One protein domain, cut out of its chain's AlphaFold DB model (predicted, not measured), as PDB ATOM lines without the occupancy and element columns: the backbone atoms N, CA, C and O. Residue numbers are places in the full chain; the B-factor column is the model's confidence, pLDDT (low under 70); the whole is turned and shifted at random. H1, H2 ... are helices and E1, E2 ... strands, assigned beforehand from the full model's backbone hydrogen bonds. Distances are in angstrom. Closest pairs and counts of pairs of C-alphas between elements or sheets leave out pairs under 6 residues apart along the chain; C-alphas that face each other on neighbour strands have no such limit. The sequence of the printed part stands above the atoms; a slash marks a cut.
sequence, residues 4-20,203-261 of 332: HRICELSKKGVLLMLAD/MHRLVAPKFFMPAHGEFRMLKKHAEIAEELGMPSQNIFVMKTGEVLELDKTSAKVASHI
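This is residues 4 to 20 and 203 to 261 of the 332 residues of the protein "RNA-metabolising metallo-beta-lactamase family protein" of Paeniclostridium sordellii (strain ATCC 9714 / DSM 2141 / JCM 3814 / LMG 15708 / NCIMB 10717 / 211) (UniProt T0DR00). Two short parallel strands, E1 and E2, lie side by side in the middle of the domain, with the helix H3 packed chiefly on E2. H1 and the short H2 sit together toward one end of the longest axis, and a hairpin of E3 and E4 lies toward the other end. The printed part has 76 residues, with three named helices and four named strands in the order H1, E1, H2, E2, H3, E3, E4, and its class is mixed, helices and strands. It has two sheets of two strands, E1 and E2 parallel, E3 and E4 antiparallel. The whole is compact, with a radius of gyration of the C-alphas of 12.4 A and spans of 35 by 26 by 21 A.

Start at H1, residues 4 to 11, which touches H2, residues 203 to 207; their closest C-alphas, those of Ser 10 and Val 207, are 4.9 A apart. Go on to E1, residues 16 to 20, and set it beside its parallel neighbour E2, residues 211 to 215, at 24 degrees between directions; N 213 and O 17, 3.0 A apart, are within hydrogen-bond range, as are N 215 and O 19 at 2.8 A. Next look at H3, residues 219 to 231: its closest C-alpha pair with E2 is Leu 222 and Pro 214, 5.2 A apart. H3 and E1 are near each other, with 5 pairs of C-alphas within 10 A. H2 and H3 are close but not clearly touching, with His 204 and Ala 229 the closest C-alphas at 7.1 A. Last comes the hairpin of E3, residues 246 to 250, and E4, residues 255 to 260, antiparallel at 147 degrees, with N 247 and O 259 within hydrogen-bond range at 2.9 A. The closest C-alphas of E2 and E4, Phe 211 and Ala 255, are 7.5 A apart, while E1 is apart from both E3 and E4. In H1, H2 and H3 every O i to N i+4 pair is within hydrogen-bond range.

Find C-alpha 4 at (459.801, 325.251, 425.021); from there H1 runs 10.9 A to C-alpha 11. E1 measures 13.6 A, H2 5.9 A and E2 13.0 A. H3 begins at C-alpha 219, at (455.896, 310.600, 452.578), and runs 18.4 A. E3 measures 12.9 A, and E4 runs 15.0 A to C-alpha 260 at (454.926, 294.679, 444.972).

The two C-alphas farthest apart, those of His 4 and Ile 261, are 36.9 A from each other. Residues 21 to 202 are not printed, and C-alphas 20 and 203 stand 10.5 A apart across this cut. Of the links printed whole, H3 to E3, residues 232 to 245, is long and the others are tight. The mean pLDDT of the printed part is 97.0, and no printed residue is under 70.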
ATOM      1  N   HIS A   4     460.318 325.450 426.371       94.62
ATOM      2  CA  HIS A   4     459.801 325.251 425.021       94.62
ATOM      3  C   HIS A   4     459.653 323.759 424.727       94.62
ATOM      4  O   HIS A   4     458.577 323.300 424.336       94.62
ATOM      5  N   ARG A   5     460.699 322.978 425.010       95.88
ATOM      6  CA  ARG A   5     460.666 321.530 424.830       95.88
ATOM      7  C   ARG A   5     459.611 320.848 425.700       95.88
ATOM      8  O   ARG A   5     458.941 319.929 425.230       95.88
ATOM      9  N   ILE A   6     459.426 321.294 426.942       96.06
ATOM     10  CA  ILE A   6     458.377 320.764 427.829       96.06
ATOM     11  C   ILE A   6     456.986 320.985 427.212       96.06
ATOM     12  O   ILE A   6     456.193 320.047 427.134       96.06
ATOM     13  N   CYS A   7     456.710 322.184 426.694       94.25
ATOM     14  CA  CYS A   7     455.450 322.488 426.012       94.25
ATOM     15  C   CYS A   7     455.239 321.640 424.747       94.25
ATOM     16  O   CYS A   7     454.119 321.213 424.466       94.25
ATOM     17  N   GLU A   8     456.292 321.369 423.969       96.00
ATOM     18  CA  GLU A   8     456.200 320.459 422.820       96.00
ATOM     19  C   GLU A   8     455.819 319.034 423.231       96.00
ATOM     20  O   GLU A   8     455.029 318.389 422.541       96.00
ATOM     21  N   LEU A   9     456.384 318.530 424.333       95.44
ATOM     22  CA  LEU A   9     456.063 317.202 424.860       95.44
ATOM     23  C   LEU A   9     454.628 317.147 425.388       95.44
ATOM     24  O   LEU A   9     453.908 316.200 425.083       95.44
ATOM     25  N   SER A  10     454.194 318.194 426.086       95.88
ATOM     26  CA  SER A  10     452.813 318.358 426.548       95.88
ATOM     27  C   SER A  10     451.806 318.267 425.396       95.88
ATOM     28  O   SER A  10     450.854 317.491 425.462       95.88
ATOM     29  N   LYS A  11     452.078 318.928 424.258       95.81
ATOM     30  CA  LYS A  11     451.237 318.834 423.044       95.81
ATOM     31  C   LYS A  11     451.135 317.421 422.461       95.81
ATOM     32  O   LYS A  11     450.165 317.126 421.769       95.81
ATOM     33  N   LYS A  12     452.120 316.553 422.708       96.25
ATOM     34  CA  LYS A  12     452.089 315.141 422.286       96.25
ATOM     35  C   LYS A  12     451.311 314.247 423.258       96.25
ATOM     36  O   LYS A  12     451.054 313.093 422.926       96.25
ATOM     37  N   GLY A  13     450.920 314.781 424.414       95.75
ATOM     38  CA  GLY A  13     450.274 314.063 425.502       95.75
ATOM     39  C   GLY A  13     451.294 313.366 426.399       95.75
ATOM     40  O   GLY A  13     452.033 312.486 425.958       95.75
ATOM     41  N   VAL A  14     451.308 313.734 427.681       97.56
ATOM     42  CA  VAL A  14     452.149 313.090 428.696       97.56
ATOM     43  C   VAL A  14     451.295 312.122 429.504       97.56
ATOM     44  O   VAL A  14     450.337 312.519 430.162       97.56
ATOM     45  N   LEU A  15     451.627 310.830 429.439       97.88
ATOM     46  CA  LEU A  15     450.854 309.793 430.122       97.88
ATOM     47  C   LEU A  15     451.035 309.850 431.642       97.88
ATOM     48  O   LEU A  15     450.054 309.840 432.375       97.88
ATOM     49  N   LEU A  16     452.280 309.932 432.104       98.06
ATOM     50  CA  LEU A  16     452.637 309.966 433.517       98.06
ATOM     51  C   LEU A  16     453.739 311.003 433.726       98.06
ATOM     52  O   LEU A  16     454.717 311.020 432.979       98.06
ATOM     53  N   MET A  17     453.592 311.838 434.752       98.00
ATOM     54  CA  MET A  17     454.665 312.698 435.243       98.00
ATOM     55  C   MET A  17     455.145 312.200 436.604       98.00
ATOM     56  O   MET A  17     454.335 312.009 437.510       98.00
ATOM     57  N   LEU A  18     456.463 312.044 436.741       98.19
ATOM     58  CA  LEU A  18     457.135 311.953 438.033       98.19
ATOM     59  C   LEU A  18     457.814 313.292 438.295       98.19
ATOM     60  O   LEU A  18     458.505 313.803 437.413       98.19
ATOM     61  N   ALA A  19     457.611 313.865 439.478       97.25
ATOM     62  CA  ALA A  19     458.172 315.171 439.814       97.25
ATOM     63  C   ALA A  19     458.778 315.186 441.216       97.25
ATOM     64  O   ALA A  19     458.237 314.570 442.133       97.25
ATOM     65  N   ASP A  20     459.881 315.920 441.355       97.88
ATOM     66  CA  ASP A  20     460.548 316.194 442.626       97.88
ATOM     67  C   ASP A  20     459.593 316.864 443.624       97.88
ATOM     68  O   ASP A  20     458.840 317.768 443.265       97.88
ATOM     69  N   MET A 203     455.043 323.574 436.555       97.00
ATOM     70  CA  MET A 203     455.348 322.306 435.888       97.00
ATOM     71  C   MET A 203     454.096 321.465 435.626       97.00
ATOM     72  O   MET A 203     453.919 320.989 434.506       97.00
ATOM     73  N   HIS A 204     453.181 321.353 436.594       97.56
ATOM     74  CA  HIS A 204     451.885 320.689 436.392       97.56
ATOM     75  C   HIS A 204     451.081 321.317 435.249       97.56
ATOM     76  O   HIS A 204     450.533 320.601 434.409       97.56
ATOM     77  N   ARG A 205     451.044 322.653 435.173       96.19
ATOM     78  CA  ARG A 205     450.324 323.379 434.114       96.19
ATOM     79  C   ARG A 205     450.977 323.247 432.743       96.19
ATOM     80  O   ARG A 205     450.258 323.145 431.753       96.19
ATOM     81  N   LEU A 206     452.306 323.240 432.671       96.12
ATOM     82  CA  LEU A 206     453.030 323.088 431.410       96.12
ATOM     83  C   LEU A 206     452.940 321.658 430.880       96.12
ATOM     84  O   LEU A 206     452.694 321.463 429.693       96.12
ATOM     85  N   VAL A 207     453.131 320.661 431.746       97.06
ATOM     86  CA  VAL A 207     453.183 319.244 431.359       97.06
ATOM     87  C   VAL A 207     451.789 318.677 431.094       97.06
ATOM     88  O   VAL A 207     451.651 317.854 430.193       97.06
ATOM     89  N   ALA A 208     450.778 319.112 431.856       95.88
ATOM     90  CA  ALA A 208     449.396 318.632 431.782       95.88
ATOM     91  C   ALA A 208     449.287 317.091 431.666       95.88
ATOM     92  O   ALA A 208     448.715 316.576 430.698       95.88
ATOM     93  N   PRO A 209     449.874 316.326 432.609       97.50
ATOM     94  CA  PRO A 209     449.946 314.878 432.485       97.50
ATOM     95  C   PRO A 209     448.593 314.216 432.768       97.50
ATOM     96  O   PRO A 209     447.780 314.725 433.541       97.50
ATOM     97  N   LYS A 210     448.360 313.040 432.177       97.62
ATOM     98  CA  LYS A 210     447.152 312.242 432.434       97.62
ATOM     99  C   LYS A 210     447.147 311.631 433.839       97.62
ATOM    100  O   LYS A 210     446.102 311.629 434.489       97.62
ATOM    101  N   PHE A 211     448.298 311.132 434.278       98.56
ATOM    102  CA  PHE A 211     448.543 310.571 435.603       98.56
ATOM    103  C   PHE A 211     449.733 311.266 436.267       98.56
ATOM    104  O   PHE A 211     450.656 311.729 435.591       98.56
ATOM    105  N   PHE A 212     449.748 311.299 437.595       98.69
ATOM    106  CA  PHE A 212     450.829 311.902 438.365       98.69
ATOM    107  C   PHE A 212     451.308 310.980 439.481       98.69
ATOM    108  O   PHE A 212     450.507 310.391 440.200       98.69
ATOM    109  N   MET A 213     452.623 310.886 439.642       98.50
ATOM    110  CA  MET A 213     453.266 310.170 440.734       98.50
ATOM    111  C   MET A 213     454.320 311.093 441.360       98.50
ATOM    112  O   MET A 213     455.387 311.277 440.770       98.50
ATOM    113  N   PRO A 214     454.061 311.709 442.526       98.44
ATOM    114  CA  PRO A 214     455.088 312.484 443.205       98.44
ATOM    115  C   PRO A 214     456.285 311.588 443.544       98.44
ATOM    116  O   PRO A 214     456.124 310.444 443.971       98.44
ATOM    117  N   ALA A 215     457.489 312.112 443.344       97.88
ATOM    118  CA  ALA A 215     458.749 311.411 443.547       97.88
ATOM    119  C   ALA A 215     459.737 312.289 444.332       97.88
ATOM    120  O   ALA A 215     459.508 313.484 444.515       97.88
ATOM    121  N   HIS A 216     460.839 311.689 444.794       97.44
ATOM    122  CA  HIS A 216     461.944 312.377 445.475       97.44
ATOM    123  C   HIS A 216     461.485 313.235 446.675       97.44
ATOM    124  O   HIS A 216     461.418 314.461 446.616       97.44
ATOM    125  N   GLY A 217     461.139 312.566 447.776       96.00
ATOM    126  CA  GLY A 217     460.748 313.208 449.030       96.00
ATOM    127  C   GLY A 217     460.262 312.200 450.070       96.00
ATOM    128  O   GLY A 217     459.953 311.052 449.749       96.00
ATOM    129  N   GLU A 218     460.181 312.631 451.328       96.38
ATOM    130  CA  GLU A 218     459.532 311.856 452.390       96.38
ATOM    131  C   GLU A 218     458.017 311.782 452.163       96.38
ATOM    132  O   GLU A 218     457.440 312.628 451.481       96.38
ATOM    133  N   PHE A 219     457.332 310.825 452.797       96.81
ATOM    134  CA  PHE A 219     455.896 310.600 452.578       96.81
ATOM    135  C   PHE A 219     455.040 311.872 452.720       96.81
ATOM    136  O   PHE A 219     454.175 312.130 451.887       96.81
ATOM    137  N   ARG A 220     455.319 312.708 453.730       97.38
ATOM    138  CA  ARG A 220     454.642 314.005 453.933       97.38
ATOM    139  C   ARG A 220     454.791 314.953 452.736       97.38
ATOM    140  O   ARG A 220     453.843 315.647 452.384       97.38
ATOM    141  N   MET A 221     455.959 314.952 452.093       98.38
ATOM    142  CA  MET A 221     456.243 315.755 450.907       98.38
ATOM    143  C   MET A 221     455.485 315.194 449.701       98.38
ATOM    144  O   MET A 221     454.780 315.924 449.012       98.38
ATOM    145  N   LEU A 222     455.555 313.877 449.484       98.50
ATOM    146  CA  LEU A 222     454.828 313.225 448.391       98.50
ATOM    147  C   LEU A 222     453.320 313.492 448.494       98.50
ATOM    148  O   LEU A 222     452.671 313.827 447.503       98.50
ATOM    149  N   LYS A 223     452.773 313.412 449.711       98.25
ATOM    150  CA  LYS A 223     451.360 313.677 449.982       98.25
ATOM    151  C   LYS A 223     450.971 315.129 449.687       98.25
ATOM    152  O   LYS A 223     450.002 315.342 448.968       98.25
ATOM    153  N   LYS A 224     451.749 316.112 450.144       98.31
ATOM    154  CA  LYS A 224     451.505 317.530 449.820       98.31
ATOM    155  C   LYS A 224     451.632 317.838 448.331       98.31
ATOM    156  O   LYS A 224     450.915 318.682 447.808       98.31
ATOM    157  N   HIS A 225     452.522 317.154 447.616       98.69
ATOM    158  CA  HIS A 225     452.648 317.355 446.173       98.69
ATOM    159  C   HIS A 225     451.441 316.781 445.421       98.69
ATOM    160  O   HIS A 225     450.979 317.380 444.451       98.69
ATOM    161  N   ALA A 226     450.886 315.663 445.895       98.50
ATOM    162  CA  ALA A 226     449.605 315.161 445.413       98.50
ATOM    163  C   ALA A 226     448.466 316.165 445.663       98.50
ATOM    164  O   ALA A 226     447.703 316.438 444.745       98.50
ATOM    165  N   GLU A 227     448.401 316.772 446.851       98.31
ATOM    166  CA  GLU A 227     447.404 317.806 447.179       98.31
ATOM    167  C   GLU A 227     447.493 319.011 446.228       98.31
ATOM    168  O   GLU A 227     446.474 319.442 445.698       98.31
ATOM    169  N   ILE A 228     448.702 319.483 445.897       98.19
ATOM    170  CA  ILE A 228     448.886 320.537 444.881       98.19
ATOM    171  C   ILE A 228     448.320 320.114 443.518       98.19
ATOM    172  O   ILE A 228     447.694 320.922 442.833       98.19
ATOM    173  N   ALA A 229     448.534 318.868 443.092       98.38
ATOM    174  CA  ALA A 229     447.993 318.385 441.822       98.38
ATOM    175  C   ALA A 229     446.450 318.346 441.835       98.38
ATOM    176  O   ALA A 229     445.822 318.756 440.853       98.38
ATOM    177  N   GLU A 230     445.845 317.921 442.951       98.00
ATOM    178  CA  GLU A 230     444.389 317.942 443.160       98.00
ATOM    179  C   GLU A 230     443.832 319.373 443.124       98.00
ATOM    180  O   GLU A 230     442.879 319.644 442.394       98.00
ATOM    181  N   GLU A 231     444.468 320.316 443.828       97.31
ATOM    182  CA  GLU A 231     444.097 321.741 443.837       97.31
ATOM    183  C   GLU A 231     444.135 322.369 442.437       97.31
ATOM    184  O   GLU A 231     443.340 323.254 442.110       97.31
ATOM    185  N   LEU A 232     445.040 321.902 441.572       97.69
ATOM    186  CA  LEU A 232     445.129 322.351 440.184       97.69
ATOM    187  C   LEU A 232     444.075 321.709 439.264       97.69
ATOM    188  O   LEU A 232     443.973 322.113 438.097       97.69
ATOM    189  N   GLY A 233     443.267 320.779 439.775       97.12
ATOM    190  CA  GLY A 233     442.136 320.161 439.086       97.12
ATOM    191  C   GLY A 233     442.398 318.751 438.561       97.12
ATOM    192  O   GLY A 233     441.592 318.245 437.777       97.12
ATOM    193  N   MET A 234     443.503 318.105 438.947       98.00
ATOM    194  CA  MET A 234     443.717 316.697 438.615       98.00
ATOM    195  C   MET A 234     442.802 315.811 439.477       98.00
ATOM    196  O   MET A 234     442.788 315.967 440.697       98.00
ATOM    197  N   PRO A 235     442.047 314.864 438.889       97.62
ATOM    198  CA  PRO A 235     441.239 313.937 439.672       97.62
ATOM    199  C   PRO A 235     442.118 313.081 440.591       97.62
ATOM    200  O   PRO A 235     443.123 312.533 440.135       97.62
ATOM    201  N   SER A 236     441.724 312.914 441.854       97.06
ATOM    202  CA  SER A 236     442.509 312.174 442.855       97.06
ATOM    203  C   SER A 236     442.801 310.729 442.442       97.06
ATOM    204  O   SER A 236     443.879 310.211 442.719       97.06
ATOM    205  N   GLN A 237     441.903 310.092 441.679       96.75
ATOM    206  CA  GLN A 237     442.115 308.747 441.133       96.75
ATOM    207  C   GLN A 237     443.253 308.650 440.101       96.75
ATOM    208  O   GLN A 237     443.671 307.545 439.762       96.75
ATOM    209  N   ASN A 238     443.745 309.781 439.587       98.12
ATOM    210  CA  ASN A 238     444.866 309.839 438.651       98.12
ATOM    211  C   ASN A 238     446.204 310.153 439.344       98.12
ATOM    212  O   ASN A 238     447.221 310.295 438.656       98.12
ATOM    213  N   ILE A 239     446.216 310.278 440.675       98.56
ATOM    214  CA  ILE A 239     447.397 310.623 441.464       98.56
ATOM    215  C   ILE A 239     447.815 309.433 442.327       98.56
ATOM    216  O   ILE A 239     447.027 308.891 443.099       98.56
ATOM    217  N   PHE A 240     449.086 309.046 442.230       98.38
ATOM    218  CA  PHE A 240     449.626 307.842 442.854       98.38
ATOM    219  C   PHE A 240     450.765 308.190 443.814       98.38
ATOM    220  O   PHE A 240     451.921 308.308 443.414       98.38
ATOM    221  N   VAL A 241     450.447 308.341 445.102       98.12
ATOM    222  CA  VAL A 241     451.456 308.463 446.169       98.12
ATOM    223  C   VAL A 241     451.930 307.064 446.544       98.12
ATOM    224  O   VAL A 241     451.240 306.354 447.273       98.12
ATOM    225  N   MET A 242     453.094 306.673 446.031       96.56
ATOM    226  CA  MET A 242     453.598 305.305 446.157       96.56
ATOM    227  C   MET A 242     454.730 305.170 447.174       96.56
ATOM    228  O   MET A 242     455.415 306.134 447.520       96.56
ATOM    229  N   LYS A 243     454.953 303.935 447.618       95.19
ATOM    230  CA  LYS A 243     456.083 303.517 448.448       95.19
ATOM    231  C   LYS A 243     457.113 302.757 447.618       95.19
ATOM    232  O   LYS A 243     456.793 302.136 446.606       95.19
ATOM    233  N   THR A 244     458.361 302.763 448.080       95.19
ATOM    234  CA  THR A 244     459.424 301.932 447.500       95.19
ATOM    235  C   THR A 244     458.980 300.469 447.445       95.19
ATOM    236  O   THR A 244     458.592 299.904 448.466       95.19
ATOM    237  N   GLY A 245     459.030 299.879 446.250       95.69
ATOM    238  CA  GLY A 245     458.636 298.492 445.992       95.69
ATOM    239  C   GLY A 245     457.228 298.313 445.424       95.69
ATOM    240  O   GLY A 245     456.943 297.247 444.887       95.69
ATOM    241  N   GLU A 246     456.365 299.328 445.463       97.25
ATOM    242  CA  GLU A 246     455.075 299.286 444.763       97.25
ATOM    243  C   GLU A 246     455.265 299.422 443.244       97.25
ATOM    244  O   GLU A 246     456.096 300.199 442.768       97.25
ATOM    245  N   VAL A 247     454.476 298.673 442.468       97.81
ATOM    246  CA  VAL A 247     454.509 298.678 440.997       97.81
ATOM    247  C   VAL A 247     453.266 299.371 440.450       97.81
ATOM    248  O   VAL A 247     452.142 298.917 440.683       97.81
ATOM    249  N   LEU A 248     453.475 300.441 439.680       97.75
ATOM    250  CA  LEU A 248     452.425 301.124 438.930       97.75
ATOM    251  C   LEU A 248     452.297 300.480 437.548       97.75
ATOM    252  O   LEU A 248     453.197 300.596 436.720       97.75
ATOM    253  N   GLU A 249     451.178 299.806 437.302       97.69
ATOM    254  CA  GLU A 249     450.797 299.333 435.973       97.69
ATOM    255  C   GLU A 249     450.001 300.441 435.288       97.69
ATOM    256  O   GLU A 249     449.017 300.934 435.843       97.69
ATOM    257  N   LEU A 250     450.434 300.845 434.094       96.94
ATOM    258  CA  LEU A 250     449.792 301.896 433.318       96.94
ATOM    259  C   LEU A 250     449.660 301.504 431.847       96.94
ATOM    260  O   LEU A 250     450.572 300.940 431.244       96.94
ATOM    261  N   ASP A 251     448.526 301.866 431.262       95.31
ATOM    262  CA  ASP A 251     448.267 301.819 429.828       95.31
ATOM    263  C   ASP A 251     447.783 303.197 429.333       95.31
ATOM    264  O   ASP A 251     447.776 304.185 430.066       95.31
ATOM    265  N   LYS A 252     447.381 303.307 428.061       93.31
ATOM    266  CA  LYS A 252     446.928 304.584 427.468       93.31
ATOM    267  C   LYS A 252     445.704 305.188 428.171       93.31
ATOM    268  O   LYS A 252     445.427 306.381 428.034       93.31
ATOM    269  N   THR A 253     444.927 304.369 428.863       93.69
ATOM    270  CA  THR A 253     443.612 304.659 429.436       93.69
ATOM    271  C   THR A 253     443.551 304.524 430.951       93.69
ATOM    272  O   THR A 253     442.827 305.309 431.558       93.69
ATOM    273  N   SER A 254     444.321 303.614 431.545       96.06
ATOM    274  CA  SER A 254     444.240 303.248 432.957       96.06
ATOM    275  C   SER A 254     445.605 303.278 433.651       96.06
ATOM    276  O   SER A 254     446.647 303.144 433.009       96.06
ATOM    277  N   ALA A 255     445.583 303.471 434.968       97.25
ATOM    278  CA  ALA A 255     446.731 303.293 435.843       97.25
ATOM    279  C   ALA A 255     446.248 302.715 437.179       97.25
ATOM    280  O   ALA A 255     445.212 303.134 437.702       97.25
ATOM    281  N   LYS A 256     446.968 301.729 437.714       96.50
ATOM    282  CA  LYS A 256     446.663 301.085 438.998       96.50
ATOM    283  C   LYS A 256     447.941 300.584 439.660       96.50
ATOM    284  O   LYS A 256     448.891 300.187 438.988       96.50
ATOM    285  N   VAL A 257     447.937 300.525 440.985       96.69
ATOM    286  CA  VAL A 257     448.978 299.813 441.732       96.69
ATOM    287  C   VAL A 257     448.693 298.315 441.609       96.69
ATOM    288  O   VAL A 257     447.655 297.847 442.072       96.69
ATOM    289  N   ALA A 258     449.561 297.579 440.916       95.00
ATOM    290  CA  ALA A 258     449.294 296.195 440.519       95.00
ATOM    291  C   ALA A 258     449.925 295.162 441.455       95.00
ATOM    292  O   ALA A 258     449.291 294.170 441.814       95.00
ATOM    293  N   SER A 259     451.179 295.376 441.847       94.81
ATOM    294  CA  SER A 259     451.943 294.403 442.625       94.81
ATOM    295  C   SER A 259     453.018 295.077 443.468       94.81
ATOM    296  O   SER A 259     453.206 296.291 443.417       94.81
ATOM    297  N   HIS A 260     453.739 294.264 444.237       96.62
ATOM    298  CA  HIS A 260     454.926 294.679 444.972       96.62
ATOM    299  C   HIS A 260     456.121 293.850 444.510       96.62
ATOM    300  O   HIS A 260     455.978 292.655 444.241       96.62
ATOM    301  N   ILE A 261     457.288 294.476 444.436       97.19
ATOM    302  CA  ILE A 261     458.563 293.799 444.218       97.19
ATOM    303  C   ILE A 261     459.382 293.790 445.512       97.19
ATOM    304  O   ILE A 261     459.256 294.714 446.319       97.19
TER     305      ILE A 261